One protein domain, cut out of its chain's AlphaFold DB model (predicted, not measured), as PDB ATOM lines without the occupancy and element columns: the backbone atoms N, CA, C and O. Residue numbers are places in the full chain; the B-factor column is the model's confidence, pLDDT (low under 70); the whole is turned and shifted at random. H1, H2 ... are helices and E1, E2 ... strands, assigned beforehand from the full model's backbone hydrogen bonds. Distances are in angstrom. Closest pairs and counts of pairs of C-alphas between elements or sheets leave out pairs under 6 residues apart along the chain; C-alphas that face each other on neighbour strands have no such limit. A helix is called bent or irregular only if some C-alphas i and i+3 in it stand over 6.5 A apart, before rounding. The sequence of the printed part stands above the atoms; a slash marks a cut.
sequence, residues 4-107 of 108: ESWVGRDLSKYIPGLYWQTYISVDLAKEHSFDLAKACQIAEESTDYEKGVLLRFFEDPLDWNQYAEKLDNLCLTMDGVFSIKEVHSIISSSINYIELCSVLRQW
ATOM      1  N   GLU A   4     -33.938  11.536  -0.382       55.84
ATOM      2  CA  GLU A   4     -32.541  11.081  -0.400       55.84
ATOM      3  C   GLU A   4     -31.888  10.992   0.994       55.84
ATOM      4  O   GLU A   4     -30.928  10.256   1.188       55.84
ATOM      5  N   SER A   5     -32.387  11.723   1.999       55.00
ATOM      6  CA  SER A   5     -31.765  11.751   3.333       55.00
ATOM      7  C   SER A   5     -32.093  10.539   4.220       55.00
ATOM      8  O   SER A   5     -31.473  10.394   5.274       55.00
ATOM      9  N   TRP A   6     -33.056   9.690   3.842       59.34
ATOM     10  CA  TRP A   6     -33.616   8.646   4.726       59.34
ATOM     11  C   TRP A   6     -33.720   7.251   4.103       59.34
ATOM     12  O   TRP A   6     -34.112   6.317   4.794       59.34
ATOM     13  N   VAL A   7     -33.399   7.125   2.822       65.94
ATOM     14  CA  VAL A   7     -33.583   5.920   2.010       65.94
ATOM     15  C   VAL A   7     -32.206   5.328   1.715       65.94
ATOM     16  O   VAL A   7     -31.252   6.086   1.546       65.94
ATOM     17  N   GLY A   8     -32.076   4.001   1.679       65.38
ATOM     18  CA  GLY A   8     -30.796   3.368   1.344       65.38
ATOM     19  C   GLY A   8     -29.855   3.193   2.542       65.38
ATOM     20  O   GLY A   8     -28.658   3.006   2.352       65.38
ATOM     21  N   ARG A   9     -30.360   3.273   3.784       70.00
ATOM     22  CA  ARG A   9     -29.540   3.186   5.013       70.00
ATOM     23  C   ARG A   9     -29.679   1.873   5.785       70.00
ATOM     24  O   ARG A   9     -28.951   1.683   6.760       70.00
ATOM     25  N   ASP A  10     -30.569   0.979   5.362       76.94
ATOM     26  CA  ASP A  10     -30.708  -0.340   5.976       76.94
ATOM     27  C   ASP A  10     -29.658  -1.305   5.428       76.94
ATOM     28  O   ASP A  10     -29.881  -2.025   4.454       76.94
ATOM     29  N   LEU A  11     -28.501  -1.318   6.089       77.00
ATOM     30  CA  LEU A  11     -27.374  -2.172   5.721       77.00
ATOM     31  C   LEU A  11     -27.688  -3.670   5.840       77.00
ATOM     32  O   LEU A  11     -26.922  -4.472   5.332       77.00
ATOM     33  N   SER A  12     -28.795  -4.066   6.487       77.88
ATOM     34  CA  SER A  12     -29.209  -5.476   6.532       77.88
ATOM     35  C   SER A  12     -29.892  -5.944   5.243       77.88
ATOM     36  O   SER A  12     -29.991  -7.145   4.997       77.88
ATOM     37  N   LYS A  13     -30.371  -5.013   4.408       80.75
ATOM     38  CA  LYS A  13     -31.114  -5.330   3.179       80.75
ATOM     39  C   LYS A  13     -30.249  -5.270   1.931       80.75
ATOM     40  O   LYS A  13     -30.464  -6.057   1.014       80.75
ATOM     41  N   TYR A  14     -29.312  -4.333   1.884       85.69
ATOM     42  CA  TYR A  14     -28.515  -4.054   0.696       85.69
ATOM     43  C   TYR A  14     -27.209  -3.342   1.055       85.69
ATOM     44  O   TYR A  14     -27.076  -2.699   2.098       85.69
ATOM     45  N   ILE A  15     -26.274  -3.368   0.111       90.25
ATOM     46  CA  ILE A  15     -25.139  -2.448   0.068       90.25
ATOM     47  C   ILE A  15     -25.693  -1.054  -0.285       90.25
ATOM     48  O   ILE A  15     -26.436  -0.936  -1.256       90.25
ATOM     49  N   PRO A  16     -25.354   0.022   0.448       84.81
ATOM     50  CA  PRO A  16     -26.026   1.331   0.361       84.81
ATOM     51  C   PRO A  16     -25.738   2.137  -0.925       84.81
ATOM     52  O   PRO A  16     -26.040   3.328  -0.983       84.81
ATOM     53  N   GLY A  17     -25.135   1.516  -1.938       88.19
ATOM     54  CA  GLY A  17     -24.728   2.136  -3.196       88.19
ATOM     55  C   GLY A  17     -23.244   1.939  -3.497       88.19
ATOM     56  O   GLY A  17     -22.462   1.513  -2.642       88.19
ATOM     57  N   LEU A  18     -22.858   2.277  -4.726       91.69
ATOM     58  CA  LEU A  18     -21.466   2.345  -5.165       91.69
ATOM     59  C   LEU A  18     -21.026   3.809  -5.244       91.69
ATOM     60  O   LEU A  18     -21.742   4.661  -5.765       91.69
ATOM     61  N   TYR A  19     -19.831   4.089  -4.738       92.00
ATOM     62  CA  TYR A  19     -19.192   5.406  -4.745       92.00
ATOM     63  C   TYR A  19     -17.971   5.394  -5.662       92.00
ATOM     64  O   TYR A  19     -17.534   4.320  -6.074       92.00
ATOM     65  N   TRP A  20     -17.384   6.570  -5.924       95.19
ATOM     66  CA  TRP A  20     -16.132   6.737  -6.686       95.19
ATOM     67  C   TRP A  20     -15.121   5.616  -6.431       95.19
ATOM     68  O   TRP A  20     -14.642   4.978  -7.368       95.19
ATOM     69  N   GLN A  21     -14.869   5.357  -5.147       95.75
ATOM     70  CA  GLN A  21     -14.060   4.257  -4.671       95.75
ATOM     71  C   GLN A  21     -14.831   3.498  -3.593       95.75
ATOM     72  O   GLN A  21     -15.319   4.094  -2.634       95.75
ATOM     73  N   THR A  22     -14.959   2.184  -3.756       95.56
ATOM     74  CA  THR A  22     -15.778   1.339  -2.883       95.56
ATOM     75  C   THR A  22     -15.028   0.061  -2.547       95.56
ATOM     76  O   THR A  22     -14.635  -0.686  -3.439       95.56
ATOM     77  N   TYR A  23     -14.833  -0.201  -1.256       96.62
ATOM     78  CA  TYR A  23     -14.341  -1.491  -0.787       96.62
ATOM     79  C   TYR A  23     -15.517  -2.414  -0.496       96.62
ATOM     80  O   TYR A  23     -16.379  -2.065   0.310       96.62
ATOM     81  N   ILE A  24     -15.522  -3.597  -1.102       96.06
ATOM     82  CA  ILE A  24     -16.513  -4.635  -0.826       96.06
ATOM     83  C   ILE A  24     -15.791  -5.863  -0.280       96.06
ATOM     84  O   ILE A  24     -14.927  -6.439  -0.947       96.06
ATOM     85  N   SER A  25     -16.144  -6.270   0.941       96.56
ATOM     86  CA  SER A  25     -15.639  -7.519   1.504       96.56
ATOM     87  C   SER A  25     -16.316  -8.725   0.855       96.56
ATOM     88  O   SER A  25     -17.464  -8.659   0.415       96.56
ATOM     89  N   VAL A  26     -15.616  -9.860   0.835       96.31
ATOM     90  CA  VAL A  26     -16.171 -11.135   0.352       96.31
ATOM     91  C   VAL A  26     -17.418 -11.530   1.152       96.31
ATOM     92  O   VAL A  26     -18.360 -12.079   0.583       96.31
ATOM     93  N   ASP A  27     -17.439 -11.241   2.454       95.56
ATOM     94  CA  ASP A  27     -18.566 -11.570   3.330       95.56
ATOM     95  C   ASP A  27     -19.791 -10.702   3.025       95.56
ATOM     96  O   ASP A  27     -20.876 -11.245   2.846       95.56
ATOM     97  N   LEU A  28     -19.604  -9.385   2.859       94.19
ATOM     98  CA  LEU A  28     -20.680  -8.460   2.488       94.19
ATOM     99  C   LEU A  28     -21.254  -8.810   1.109       94.19
ATOM    100  O   LEU A  28     -22.467  -8.796   0.908       94.19
ATOM    101  N   ALA A  29     -20.382  -9.174   0.163       94.75
ATOM    102  CA  ALA A  29     -20.818  -9.585  -1.162       94.75
ATOM    103  C   ALA A  29     -21.686 -10.849  -1.118       94.75
ATOM    104  O   ALA A  29     -22.719 -10.920  -1.777       94.75
ATOM    105  N   LYS A  30     -21.301 -11.835  -0.299       95.06
ATOM    106  CA  LYS A  30     -22.093 -13.053  -0.090       95.06
ATOM    107  C   LYS A  30     -23.415 -12.767   0.611       95.06
ATOM    108  O   LYS A  30     -24.433 -13.306   0.188       95.06
ATOM    109  N   GLU A  31     -23.399 -11.945   1.659       95.12
ATOM    110  CA  GLU A  31     -24.584 -11.600   2.453       95.12
ATOM    111  C   GLU A  31     -25.692 -11.003   1.582       95.12
ATOM    112  O   GLU A  31     -26.845 -11.423   1.672       95.12
ATOM    113  N   HIS A  32     -25.330 -10.094   0.676       94.19
ATOM    114  CA  HIS A  32     -26.294  -9.408  -0.182       94.19
ATOM    115  C   HIS A  32     -26.404  -9.995  -1.591       94.19
ATOM    116  O   HIS A  32     -27.094  -9.423  -2.426       94.19
ATOM    117  N   SER A  33     -25.772 -11.140  -1.876       93.94
ATOM    118  CA  SER A  33     -25.732 -11.730  -3.229       93.94
ATOM    119  C   SER A  33     -25.177 -10.777  -4.303       93.94
ATOM    120  O   SER A  33     -25.567 -10.838  -5.466       93.94
ATOM    121  N   PHE A  34     -24.252  -9.900  -3.916       94.62
ATOM    122  CA  PHE A  34     -23.590  -8.960  -4.813       94.62
ATOM    123  C   PHE A  34     -22.531  -9.666  -5.667       94.62
ATOM    124  O   PHE A  34     -21.589 -10.275  -5.147       94.62
ATOM    125  N   ASP A  35     -22.656  -9.553  -6.990       94.69
ATOM    126  CA  ASP A  35     -21.707 -10.136  -7.940       94.69
ATOM    127  C   ASP A  35     -20.419  -9.304  -8.021       94.69
ATOM    128  O   ASP A  35     -20.265  -8.379  -8.826       94.69
ATOM    129  N   LEU A  36     -19.469  -9.670  -7.163       94.12
ATOM    130  CA  LEU A  36     -18.168  -9.021  -7.069       94.12
ATOM    131  C   LEU A  36     -17.348  -9.156  -8.364       94.12
ATOM    132  O   LEU A  36     -16.628  -8.233  -8.731       94.12
ATOM    133  N   ALA A  37     -17.482 -10.274  -9.087       94.19
ATOM    134  CA  ALA A  37     -16.751 -10.497 -10.333       94.19
ATOM    135  C   ALA A  37     -17.248  -9.558 -11.439       94.19
ATOM    136  O   ALA A  37     -16.441  -8.947 -12.143       94.19
ATOM    137  N   LYS A  38     -18.571  -9.387 -11.550       94.19
ATOM    138  CA  LYS A  38     -19.179  -8.384 -12.433       94.19
ATOM    139  C   LYS A  38     -18.753  -6.967 -12.048       94.19
ATOM    140  O   LYS A  38     -18.451  -6.170 -12.931       94.19
ATOM    141  N   ALA A  39     -18.673  -6.660 -10.751       93.56
ATOM    142  CA  ALA A  39     -18.210  -5.359 -10.269       93.56
ATOM    143  C   ALA A  39     -16.780  -5.039 -10.745       93.56
ATOM    144  O   ALA A  39     -16.538  -3.956 -11.276       93.56
ATOM    145  N   CYS A  40     -15.857  -6.001 -10.628       95.31
ATOM    146  CA  CYS A  40     -14.474  -5.851 -11.089       95.31
ATOM    147  C   CYS A  40     -14.367  -5.627 -12.603       95.31
ATOM    148  O   CYS A  40     -13.487  -4.902 -13.045       95.31
ATOM    149  N   GLN A  41     -15.257  -6.225 -13.403       94.69
ATOM    150  CA  GLN A  41     -15.272  -6.025 -14.860       94.69
ATOM    151  C   GLN A  41     -15.733  -4.622 -15.274       94.69
ATOM    152  O   GLN A  41     -15.441  -4.188 -16.386       94.69
ATOM    153  N   ILE A  42     -16.500  -3.947 -14.416       92.81
ATOM    154  CA  ILE A  42     -17.106  -2.644 -14.708       92.81
ATOM    155  C   ILE A  42     -16.280  -1.497 -14.118       92.81
ATOM    156  O   ILE A  42     -16.283  -0.396 -14.673       92.81
ATOM    157  N   ALA A  43     -15.598  -1.737 -12.998       95.50
ATOM    158  CA  ALA A  43     -14.684  -0.774 -12.401       95.50
ATOM    159  C   ALA A  43     -13.540  -0.426 -13.372       95.50
ATOM    160  O   ALA A  43     -13.055  -1.280 -14.111       95.50
ATOM    161  N   GLU A  44     -13.092   0.830 -13.356       96.06
ATOM    162  CA  GLU A  44     -11.892   1.244 -14.098       96.06
ATOM    163  C   GLU A  44     -10.634   0.603 -13.510       96.06
ATOM    164  O   GLU A  44      -9.689   0.288 -14.231       96.06
ATOM    165  N   GLU A  45     -10.638   0.392 -12.197       97.50
ATOM    166  CA  GLU A  45      -9.567  -0.278 -11.482       97.50
ATOM    167  C   GLU A  45     -10.137  -1.131 -10.348       97.50
ATOM    168  O   GLU A  45     -11.032  -0.711  -9.609       97.50
ATOM    169  N   SER A  46      -9.580  -2.329 -10.188       97.38
ATOM    170  CA  SER A  46      -9.868  -3.231  -9.079       97.38
ATOM    171  C   SER A  46      -8.561  -3.668  -8.427       97.38
ATOM    172  O   SER A  46      -7.669  -4.172  -9.106       97.38
ATOM    173  N   THR A  47      -8.454  -3.496  -7.112       97.94
ATOM    174  CA  THR A  47      -7.334  -4.008  -6.313       97.94
ATOM    175  C   THR A  47      -7.832  -5.104  -5.383       97.94
ATOM    176  O   THR A  47      -8.674  -4.850  -4.516       97.94
ATOM    177  N   ASP A  48      -7.295  -6.310  -5.550       97.31
ATOM    178  CA  ASP A  48      -7.615  -7.453  -4.701       97.31
ATOM    179  C   ASP A  48      -6.918  -7.357  -3.338       97.31
ATOM    180  O   ASP A  48      -5.725  -7.070  -3.232       97.31
ATOM    181  N   TYR A  49      -7.669  -7.663  -2.284       96.56
ATOM    182  CA  TYR A  49      -7.183  -7.849  -0.921       96.56
ATOM    183  C   TYR A  49      -7.616  -9.225  -0.409       96.56
ATOM    184  O   TYR A  49      -8.569  -9.820  -0.902       96.56
ATOM    185  N   GLU A  50      -6.972  -9.716   0.653       95.94
ATOM    186  CA  GLU A  50      -7.279 -11.033   1.242       95.94
ATOM    187  C   GLU A  50      -8.773 -11.224   1.574       95.94
ATOM    188  O   GLU A  50      -9.301 -12.329   1.479       95.94
ATOM    189  N   LYS A  51      -9.467 -10.144   1.960       96.25
ATOM    190  CA  LYS A  51     -10.853 -10.186   2.455       96.25
ATOM    191  C   LYS A  51     -11.871  -9.467   1.573       96.25
ATOM    192  O   LYS A  51     -13.019  -9.317   1.986       96.25
ATOM    193  N   GLY A  52     -11.485  -9.002   0.390       96.94
ATOM    194  CA  GLY A  52     -12.362  -8.181  -0.440       96.94
ATOM    195  C   GLY A  52     -11.635  -7.491  -1.575       96.94
ATOM    196  O   GLY A  52     -10.451  -7.720  -1.791       96.94
ATOM    197  N   VAL A  53     -12.343  -6.610  -2.268       97.88
ATOM    198  CA  VAL A  53     -11.809  -5.868  -3.411       97.88
ATOM    199  C   VAL A  53     -12.115  -4.390  -3.248       97.88
ATOM    200  O   VAL A  53     -13.207  -4.006  -2.828       97.88
ATOM    201  N   LEU A  54     -11.128  -3.562  -3.574       98.00
ATOM    202  CA  LEU A  54     -11.287  -2.123  -3.704       98.00
ATOM    203  C   LEU A  54     -11.529  -1.790  -5.172       98.00
ATOM    204  O   LEU A  54     -10.677  -2.061  -6.015       98.00
ATOM    205  N   LEU A  55     -12.686  -1.213  -5.463       97.62
ATOM    206  CA  LEU A  55     -13.124  -0.843  -6.803       97.62
ATOM    207  C   LEU A  55     -13.048   0.672  -6.955       97.62
ATOM    208  O   LEU A  55     -13.507   1.390  -6.065       97.62
ATOM    209  N   ARG A  56     -12.520   1.157  -8.078       97.31
ATOM    210  CA  ARG A  56     -12.578   2.564  -8.491       97.31
ATOM    211  C   ARG A  56     -13.299   2.660  -9.832       97.31
ATOM    212  O   ARG A  56     -12.940   1.963 -10.775       97.31
ATOM    213  N   PHE A  57     -14.335   3.491  -9.910       95.69
ATOM    214  CA  PHE A  57     -15.245   3.542 -11.066       95.69
ATOM    215  C   PHE A  57     -15.003   4.714 -12.022       95.69
ATOM    216  O   PHE A  57     -15.575   4.724 -13.112       95.69
ATOM    217  N   PHE A  58     -14.230   5.709 -11.593       95.00
ATOM    218  CA  PHE A  58     -13.788   6.843 -12.403       95.00
ATOM    219  C   PHE A  58     -12.506   7.448 -11.823       95.00
ATOM    220  O   PHE A  58     -12.161   7.197 -10.663       95.00
ATOM    221  N   GLU A  59     -11.793   8.236 -12.625       93.94
ATOM    222  CA  GLU A  59     -10.450   8.697 -12.281       93.94
ATOM    223  C   GLU A  59     -10.427   9.671 -11.093       93.94
ATOM    224  O   GLU A  59      -9.801   9.364 -10.071       93.94
ATOM    225  N   ASP A  60     -11.132  10.801 -11.215       93.81
ATOM    226  CA  ASP A  60     -11.125  11.908 -10.252       93.81
ATOM    227  C   ASP A  60     -12.398  11.907  -9.377       93.81
ATOM    228  O   ASP A  60     -13.508  12.021  -9.905       93.81
ATOM    229  N   PRO A  61     -12.292  11.837  -8.034       92.69
ATOM    230  CA  PRO A  61     -13.452  11.924  -7.143       92.69
ATOM    231  C   PRO A  61     -14.272  13.213  -7.301       92.69
ATOM    232  O   PRO A  61     -15.453  13.228  -6.946       92.69
ATOM    233  N   LEU A  62     -13.672  14.300  -7.792       94.06
ATOM    234  CA  LEU A  62     -14.341  15.590  -7.972       94.06
ATOM    235  C   LEU A  62     -15.388  15.562  -9.089       94.06
ATOM    236  O   LEU A  62     -16.346  16.337  -9.038       94.06
ATOM    237  N   ASP A  63     -15.286  14.607 -10.013       92.69
ATOM    238  CA  ASP A  63     -16.244  14.428 -11.102       92.69
ATOM    239  C   ASP A  63     -17.520  13.690 -10.662       92.69
ATOM    240  O   ASP A  63     -18.365  13.348 -11.491       92.69
ATOM    241  N   TRP A  64     -17.719  13.461  -9.356       89.81
ATOM    242  CA  TRP A  64     -18.842  12.676  -8.829       89.81
ATOM    243  C   TRP A  64     -20.196  13.074  -9.432       89.81
ATOM    244  O   TRP A  64     -20.992  12.202  -9.754       89.81
ATOM    245  N   ASN A  65     -20.457  14.370  -9.627       90.19
ATOM    246  CA  ASN A  65     -21.747  14.855 -10.116       90.19
ATOM    247  C   ASN A  65     -21.999  14.439 -11.577       90.19
ATOM    248  O   ASN A  65     -23.135  14.193 -11.971       90.19
ATOM    249  N   GLN A  66     -20.936  14.313 -12.375       93.31
ATOM    250  CA  GLN A  66     -21.003  13.812 -13.748       93.31
ATOM    251  C   GLN A  66     -21.238  12.295 -13.788       93.31
ATOM    252  O   GLN A  66     -21.917  11.797 -14.686       93.31
ATOM    253  N   TYR A  67     -20.689  11.558 -12.820       93.00
ATOM    254  CA  TYR A  67     -20.732  10.094 -12.795       93.00
ATOM    255  C   TYR A  67     -21.829   9.506 -11.899       93.00
ATOM    256  O   TYR A  67     -22.112   8.313 -12.013       93.00
ATOM    257  N   ALA A  68     -22.488  10.309 -11.060       90.25
ATOM    258  CA  ALA A  68     -23.505   9.858 -10.108       90.25
ATOM    259  C   ALA A  68     -24.641   9.093 -10.797       90.25
ATOM    260  O   ALA A  68     -25.014   8.008 -10.359       90.25
ATOM    261  N   GLU A  69     -25.141   9.607 -11.924       91.50
ATOM    262  CA  GLU A  69     -26.195   8.926 -12.675       91.50
ATOM    263  C   GLU A  69     -25.714   7.590 -13.261       91.50
ATOM    264  O   GLU A  69     -26.445   6.598 -13.250       91.50
ATOM    265  N   LYS A  70     -24.475   7.544 -13.764       91.38
ATOM    266  CA  LYS A  70     -23.872   6.323 -14.311       91.38
ATOM    267  C   LYS A  70     -23.688   5.265 -13.218       91.38
ATOM    268  O   LYS A  70     -23.972   4.097 -13.470       91.38
ATOM    269  N   LEU A  71     -23.248   5.667 -12.026       92.25
ATOM    270  CA  LEU A  71     -23.113   4.779 -10.870       92.25
ATOM    271  C   LEU A  71     -24.463   4.250 -10.388       92.25
ATOM    272  O   LEU A  71     -24.589   3.064 -10.105       92.25
ATOM    273  N   ASP A  72     -25.487   5.096 -10.332       91.81
ATOM    274  CA  ASP A  72     -26.816   4.651  -9.910       91.81
ATOM    275  C   ASP A  72     -27.465   3.723 -10.955       91.81
ATOM    276  O   ASP A  72     -28.067   2.710 -10.607       91.81
ATOM    277  N   ASN A  73     -27.244   3.982 -12.252       91.81
ATOM    278  CA  ASN A  73     -27.600   3.043 -13.323       91.81
ATOM    279  C   ASN A  73     -26.877   1.701 -13.185       91.81
ATOM    280  O   ASN A  73     -27.456   0.665 -13.491       91.81
ATOM    281  N   LEU A  74     -25.619   1.707 -12.742       91.00
ATOM    282  CA  LEU A  74     -24.897   0.475 -12.464       91.00
ATOM    283  C   LEU A  74     -25.560  -0.284 -11.311       91.00
ATOM    284  O   LEU A  74     -25.831  -1.474 -11.468       91.00
ATOM    285  N   CYS A  75     -25.889   0.406 -10.215       92.38
ATOM    286  CA  CYS A  75     -26.575  -0.184  -9.065       92.38
ATOM    287  C   CYS A  75     -27.899  -0.855  -9.474       92.38
ATOM    288  O   CYS A  75     -28.134  -1.987  -9.075       92.38
ATOM    289  N   LEU A  76     -28.693  -0.252 -10.371       91.31
ATOM    290  CA  LEU A  76     -29.913  -0.879 -10.921       91.31
ATOM    291  C   LEU A  76     -29.684  -2.223 -11.632       91.31
ATOM    292  O   LEU A  76     -30.614  -3.010 -11.784       91.31
ATOM    293  N   THR A  77     -28.482  -2.462 -12.155       91.44
ATOM    294  CA  THR A  77     -28.149  -3.696 -12.884       91.44
ATOM    295  C   THR A  77     -27.462  -4.741 -12.011       91.44
ATOM    296  O   THR A  77     -27.050  -5.789 -12.524       91.44
ATOM    297  N   MET A  78     -27.263  -4.448 -10.725       91.75
ATOM    298  CA  MET A  78     -26.531  -5.289  -9.789       91.75
ATOM    299  C   MET A  78     -27.427  -5.672  -8.622       91.75
ATOM    300  O   MET A  78     -27.936  -4.817  -7.906       91.75
ATOM    301  N   ASP A  79     -27.567  -6.974  -8.401       90.81
ATOM    302  CA  ASP A  79     -28.290  -7.477  -7.243       90.81
ATOM    303  C   ASP A  79     -27.544  -7.118  -5.948       90.81
ATOM    304  O   ASP A  79     -26.311  -7.036  -5.913       90.81
ATOM    305  N   GLY A  80     -28.299  -6.896  -4.871       90.44
ATOM    306  CA  GLY A  80     -27.730  -6.654  -3.544       90.44
ATOM    307  C   GLY A  80     -27.230  -5.236  -3.280       90.44
ATOM    308  O   GLY A  80     -26.717  -4.982  -2.189       90.44
ATOM    309  N   VAL A  81     -27.380  -4.305  -4.227       92.19
ATOM    310  CA  VAL A  81     -27.018  -2.890  -4.056       92.19
ATOM    311  C   VAL A  81     -28.240  -2.006  -4.198       92.19
ATOM    312  O   VAL A  81     -29.060  -2.184  -5.088       92.19
ATOM    313  N   PHE A  82     -28.333  -1.014  -3.329       90.88
ATOM    314  CA  PHE A  82     -29.353   0.011  -3.391       90.88
ATOM    315  C   PHE A  82     -29.175   0.930  -4.604       90.88
ATOM    316  O   PHE A  82     -28.078   1.434  -4.854       90.88
ATOM    317  N   SER A  83     -30.283   1.233  -5.283       90.00
ATOM    318  CA  SER A  83     -30.365   2.320  -6.258       90.00
ATOM    319  C   SER A  83     -31.510   3.276  -5.926       90.00
ATOM    320  O   SER A  83     -32.653   2.871  -5.699       90.00
ATOM    321  N   ILE A  84     -31.238   4.584  -5.974       85.56
ATOM    322  CA  ILE A  84     -32.276   5.597  -5.729       85.56
ATOM    323  C   ILE A  84     -33.312   5.622  -6.863       85.56
ATOM    324  O   ILE A  84     -34.471   5.991  -6.645       85.56
ATOM    325  N   LYS A  85     -32.943   5.174  -8.070       86.88
ATOM    326  CA  LYS A  85     -33.873   5.036  -9.196       86.88
ATOM    327  C   LYS A  85     -34.976   4.010  -8.947       86.88
ATOM    328  O   LYS A  85     -36.090   4.236  -9.423       86.88
ATOM    329  N   GLU A  86     -34.742   2.954  -8.163       83.81
ATOM    330  CA  GLU A  86     -35.814   2.022  -7.762       83.81
ATOM    331  C   GLU A  86     -36.908   2.770  -7.000       83.81
ATOM    332  O   GLU A  86     -38.098   2.657  -7.301       83.81
ATOM    333  N   VAL A  87     -36.494   3.638  -6.083       82.25
ATOM    334  CA  VAL A  87     -37.386   4.450  -5.257       82.25
ATOM    335  C   VAL A  87     -38.096   5.504  -6.105       82.25
ATOM    336  O   VAL A  87     -39.312   5.664  -5.989       82.25
ATOM    337  N   HIS A  88     -37.391   6.174  -7.020       81.38
ATOM    338  CA  HIS A  88     -38.017   7.112  -7.957       81.38
ATOM    339  C   HIS A  88     -39.050   6.445  -8.867       81.38
ATOM    340  O   HIS A  88     -40.102   7.040  -9.108       81.38
ATOM    341  N   SER A  89     -38.793   5.220  -9.337       79.62
ATOM    342  CA  SER A  89     -39.737   4.487 -10.186       79.62
ATOM    343  C   SER A  89     -41.075   4.262  -9.473       79.62
ATOM    344  O   SER A  89     -42.127   4.562 -10.039       79.62
ATOM    345  N   ILE A  90     -41.033   3.881  -8.192       74.38
ATOM    346  CA  ILE A  90     -42.216   3.644  -7.353       74.38
ATOM    347  C   ILE A  90     -42.961   4.954  -7.056       74.38
ATOM    348  O   ILE A  90     -44.186   4.975  -6.955       74.38
ATOM    349  N   ILE A  91     -42.234   6.064  -6.919       73.94
ATOM    350  CA  ILE A  91     -42.823   7.371  -6.590       73.94
ATOM    351  C   ILE A  91     -43.417   8.068  -7.820       73.94
ATOM    352  O   ILE A  91     -44.382   8.820  -7.694       73.94
ATOM    353  N   SER A  92     -42.877   7.806  -9.012       67.94
ATOM    354  CA  SER A  92     -43.340   8.415 -10.265       67.94
ATOM    355  C   SER A  92     -44.782   8.039 -10.638       67.94
ATOM    356  O   SER A  92     -45.461   8.796 -11.334       67.94
ATOM    357  N   SER A  93     -45.289   6.914 -10.130       61.59
ATOM    358  CA  SER A  93     -46.689   6.518 -10.249       61.59
ATOM    359  C   SER A  93     -47.544   7.230  -9.201       61.59
ATOM    360  O   SER A  93     -47.765   6.663  -8.143       61.59
ATOM    361  N   SER A  94     -47.991   8.461  -9.484       58.12
ATOM    362  CA  SER A  94     -49.041   9.254  -8.799       58.12
ATOM    363  C   SER A  94     -49.515   8.763  -7.415       58.12
ATOM    364  O   SER A  94     -50.712   8.547  -7.214       58.12
ATOM    365  N   ILE A  95     -48.601   8.602  -6.457       66.69
ATOM    366  CA  ILE A  95     -48.922   8.133  -5.106       66.69
ATOM    367  C   ILE A  95     -49.232   9.325  -4.206       66.69
ATOM    368  O   ILE A  95     -48.550  10.353  -4.233       66.69
ATOM    369  N   ASN A  96     -50.279   9.202  -3.394       73.38
ATOM    370  CA  ASN A  96     -50.616  10.233  -2.417       73.38
ATOM    371  C   ASN A  96     -49.593  10.252  -1.260       73.38
ATOM    372  O   ASN A  96     -48.793   9.336  -1.075       73.38
ATOM    373  N   TYR A  97     -49.601  11.312  -0.444       67.31
ATOM    374  CA  TYR A  97     -48.611  11.496   0.629       67.31
ATOM    375  C   TYR A  97     -48.560  10.333   1.644       67.31
ATOM    376  O   TYR A  97     -47.497  10.029   2.189       67.31
ATOM    377  N   ILE A  98     -49.691   9.667   1.894       73.94
ATOM    378  CA  ILE A  98     -49.775   8.530   2.824       73.94
ATOM    379  C   ILE A  98     -49.098   7.298   2.213       73.94
ATOM    380  O   ILE A  98     -48.302   6.639   2.885       73.94
ATOM    381  N   GLU A  99     -49.359   7.026   0.936       70.94
ATOM    382  CA  GLU A  99     -48.710   5.957   0.168       70.94
ATOM    383  C   GLU A  99     -47.203   6.183   0.070       70.94
ATOM    384  O   GLU A  99     -46.433   5.266   0.351       70.94
ATOM    385  N   LEU A 100     -46.771   7.421  -0.193       70.56
ATOM    386  CA  LEU A 100     -45.360   7.803  -0.170       70.56
ATOM    387  C   LEU A 100     -44.714   7.482   1.186       70.56
ATOM    388  O   LEU A 100     -43.667   6.843   1.241       70.56
ATOM    389  N   CYS A 101     -45.348   7.868   2.296       70.94
ATOM    390  CA  CYS A 101     -44.836   7.557   3.631       70.94
ATOM    391  C   CYS A 101     -44.764   6.045   3.903       70.94
ATOM    392  O   CYS A 101     -43.874   5.603   4.628       70.94
ATOM    393  N   SER A 102     -45.691   5.255   3.354       73.62
ATOM    394  CA  SER A 102     -45.695   3.795   3.486       73.62
ATOM    395  C   SER A 102     -44.570   3.145   2.680       73.62
ATOM    396  O   SER A 102     -43.850   2.307   3.220       73.62
ATOM    397  N   VAL A 103     -44.376   3.566   1.426       72.75
ATOM    398  CA  VAL A 103     -43.277   3.104   0.565       72.75
ATOM    399  C   VAL A 103     -41.941   3.409   1.232       72.75
ATOM    400  O   VAL A 103     -41.152   2.500   1.462       72.75
ATOM    401  N   LEU A 104     -41.715   4.656   1.653       72.12
ATOM    402  CA  LEU A 104     -40.439   5.082   2.240       72.12
ATOM    403  C   LEU A 104     -40.085   4.359   3.551       72.12
ATOM    404  O   LEU A 104     -38.907   4.241   3.875       72.12
ATOM    405  N   ARG A 105     -41.063   3.832   4.303       70.62
ATOM    406  CA  ARG A 105     -40.791   3.019   5.507       70.62
ATOM    407  C   ARG A 105     -40.121   1.685   5.200       70.62
ATOM    408  O   ARG A 105     -39.458   1.156   6.083       70.62
ATOM    409  N   GLN A 106     -40.293   1.142   3.997       68.94
ATOM    410  CA  GLN A 106     -39.670  -0.125   3.600       68.94
ATOM    411  C   GLN A 106     -38.160   0.032   3.357       68.94
ATOM    412  O   GLN A 106     -37.414  -0.940   3.471       68.94
ATOM    413  N   TRP A 107     -37.721   1.267   3.100       64.56
ATOM    414  CA  TRP A 107     -36.341   1.638   2.781       64.56
ATOM    415  C   TRP A 107     -35.599   2.328   3.934       64.56
ATOM    416  O   TRP A 107     -34.480   2.803   3.727       64.56
TER     417      TRP A 107
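Overview. This is residues 4 to 107 of the 108 residues of an uncharacterized protein of Zetaproteobacteria bacterium CG_4_10_14_0_8_um_filter_49_80 (UniProt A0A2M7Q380). A small three-stranded sheet with H2 over one face stands at one end of an elongated outline, and an arm of two helices, H4 with H5 folding back beside it, makes the other end. The kinked helix H3 and the link after it lead from the sheet end to that arm. The printed part has 104 residues, with five named helices and three named strands in the order E1 H1 H2 E2 E3 H3 H4 H5; the sheet's order is E1 E3 E2, antiparallel throughout, and the class is mixed, helices and strands. By its radius of gyration of the C-alphas, 14.9 A, the whole is compact, with spans of 47 by 30 by 20 A.

Along the chain. Residues 4 to 20 hold no named element; C-alpha 4 is at (-32.541, 11.081, -0.400). E1, residues 21 to 25, is 13.4 A long and begins with C-alpha 21 at (-14.060, 4.257, -4.671). H1 is residues 26 to 31, and H2 is residues 36 to 42. E2, residues 45 to 49, is 13.2 A long, and E3, residues 52 to 56, is 13.4 A long. H3, residues 61 to 76, measures 21.2 A; it is irregular, with C-alphas 62 and 65 7.7 A apart, and has a kink of 67 degrees near residue 68. H4 is residues 84 to 92, 12.3 A long. H5, residues 97 to 106, is 15.0 A long and ends with C-alpha 106 at (-39.670, -0.125, 3.600).

Arrangement. E1 and E3 are antiparallel at 166 degrees, with N 22 and O 55 2.8 A apart, within hydrogen-bond range. E2 and E3 form a hairpin at 161 degrees, with N 47 and O 54 2.9 A apart, also within range. E1, H1 H2 and E2 make a split strand-helix-strand unit, two strands running the same way with E3 between them in the sheet, and its crossover is right-handed. H2 is on the sheet, over E3 and along the strands, at a height over the sheet of 9.0 A; the C-alphas of Cys 40 and Leu 55, the closest of H2 and E3, are 6.7 A apart. H1 only grazes the sheet. H3 is not on the sheet and touches H4 with residues 72 to 76 alone, at a steep tilt of 64 degrees, the closest C-alphas being those of Asp 72 and Ile 84, 6.9 A apart. H4 and H5 are close but not clearly touching, at a shallow tilt of 27 degrees, opposite ways; their closest C-alphas, of Ile 91 and Leu 100, are 6.9 A apart. H3 and H5 are apart. Every O i to N i+4 pair is within hydrogen-bond range in H1, H2 and H4, against 8 of 12 in H3 and 5 of 6 in H5.

Size, cuts and confidence. The two C-alphas farthest apart, of Glu 50 and Asn 96, are 48.4 A apart. The printed part has no cut and no long link; the link from H3 to H4 is short, and the other links are tight. The mean pLDDT of the printed part is 86.5, and residues 4 to 8, 92 to 95, 97 and 106 to 107 are under 70.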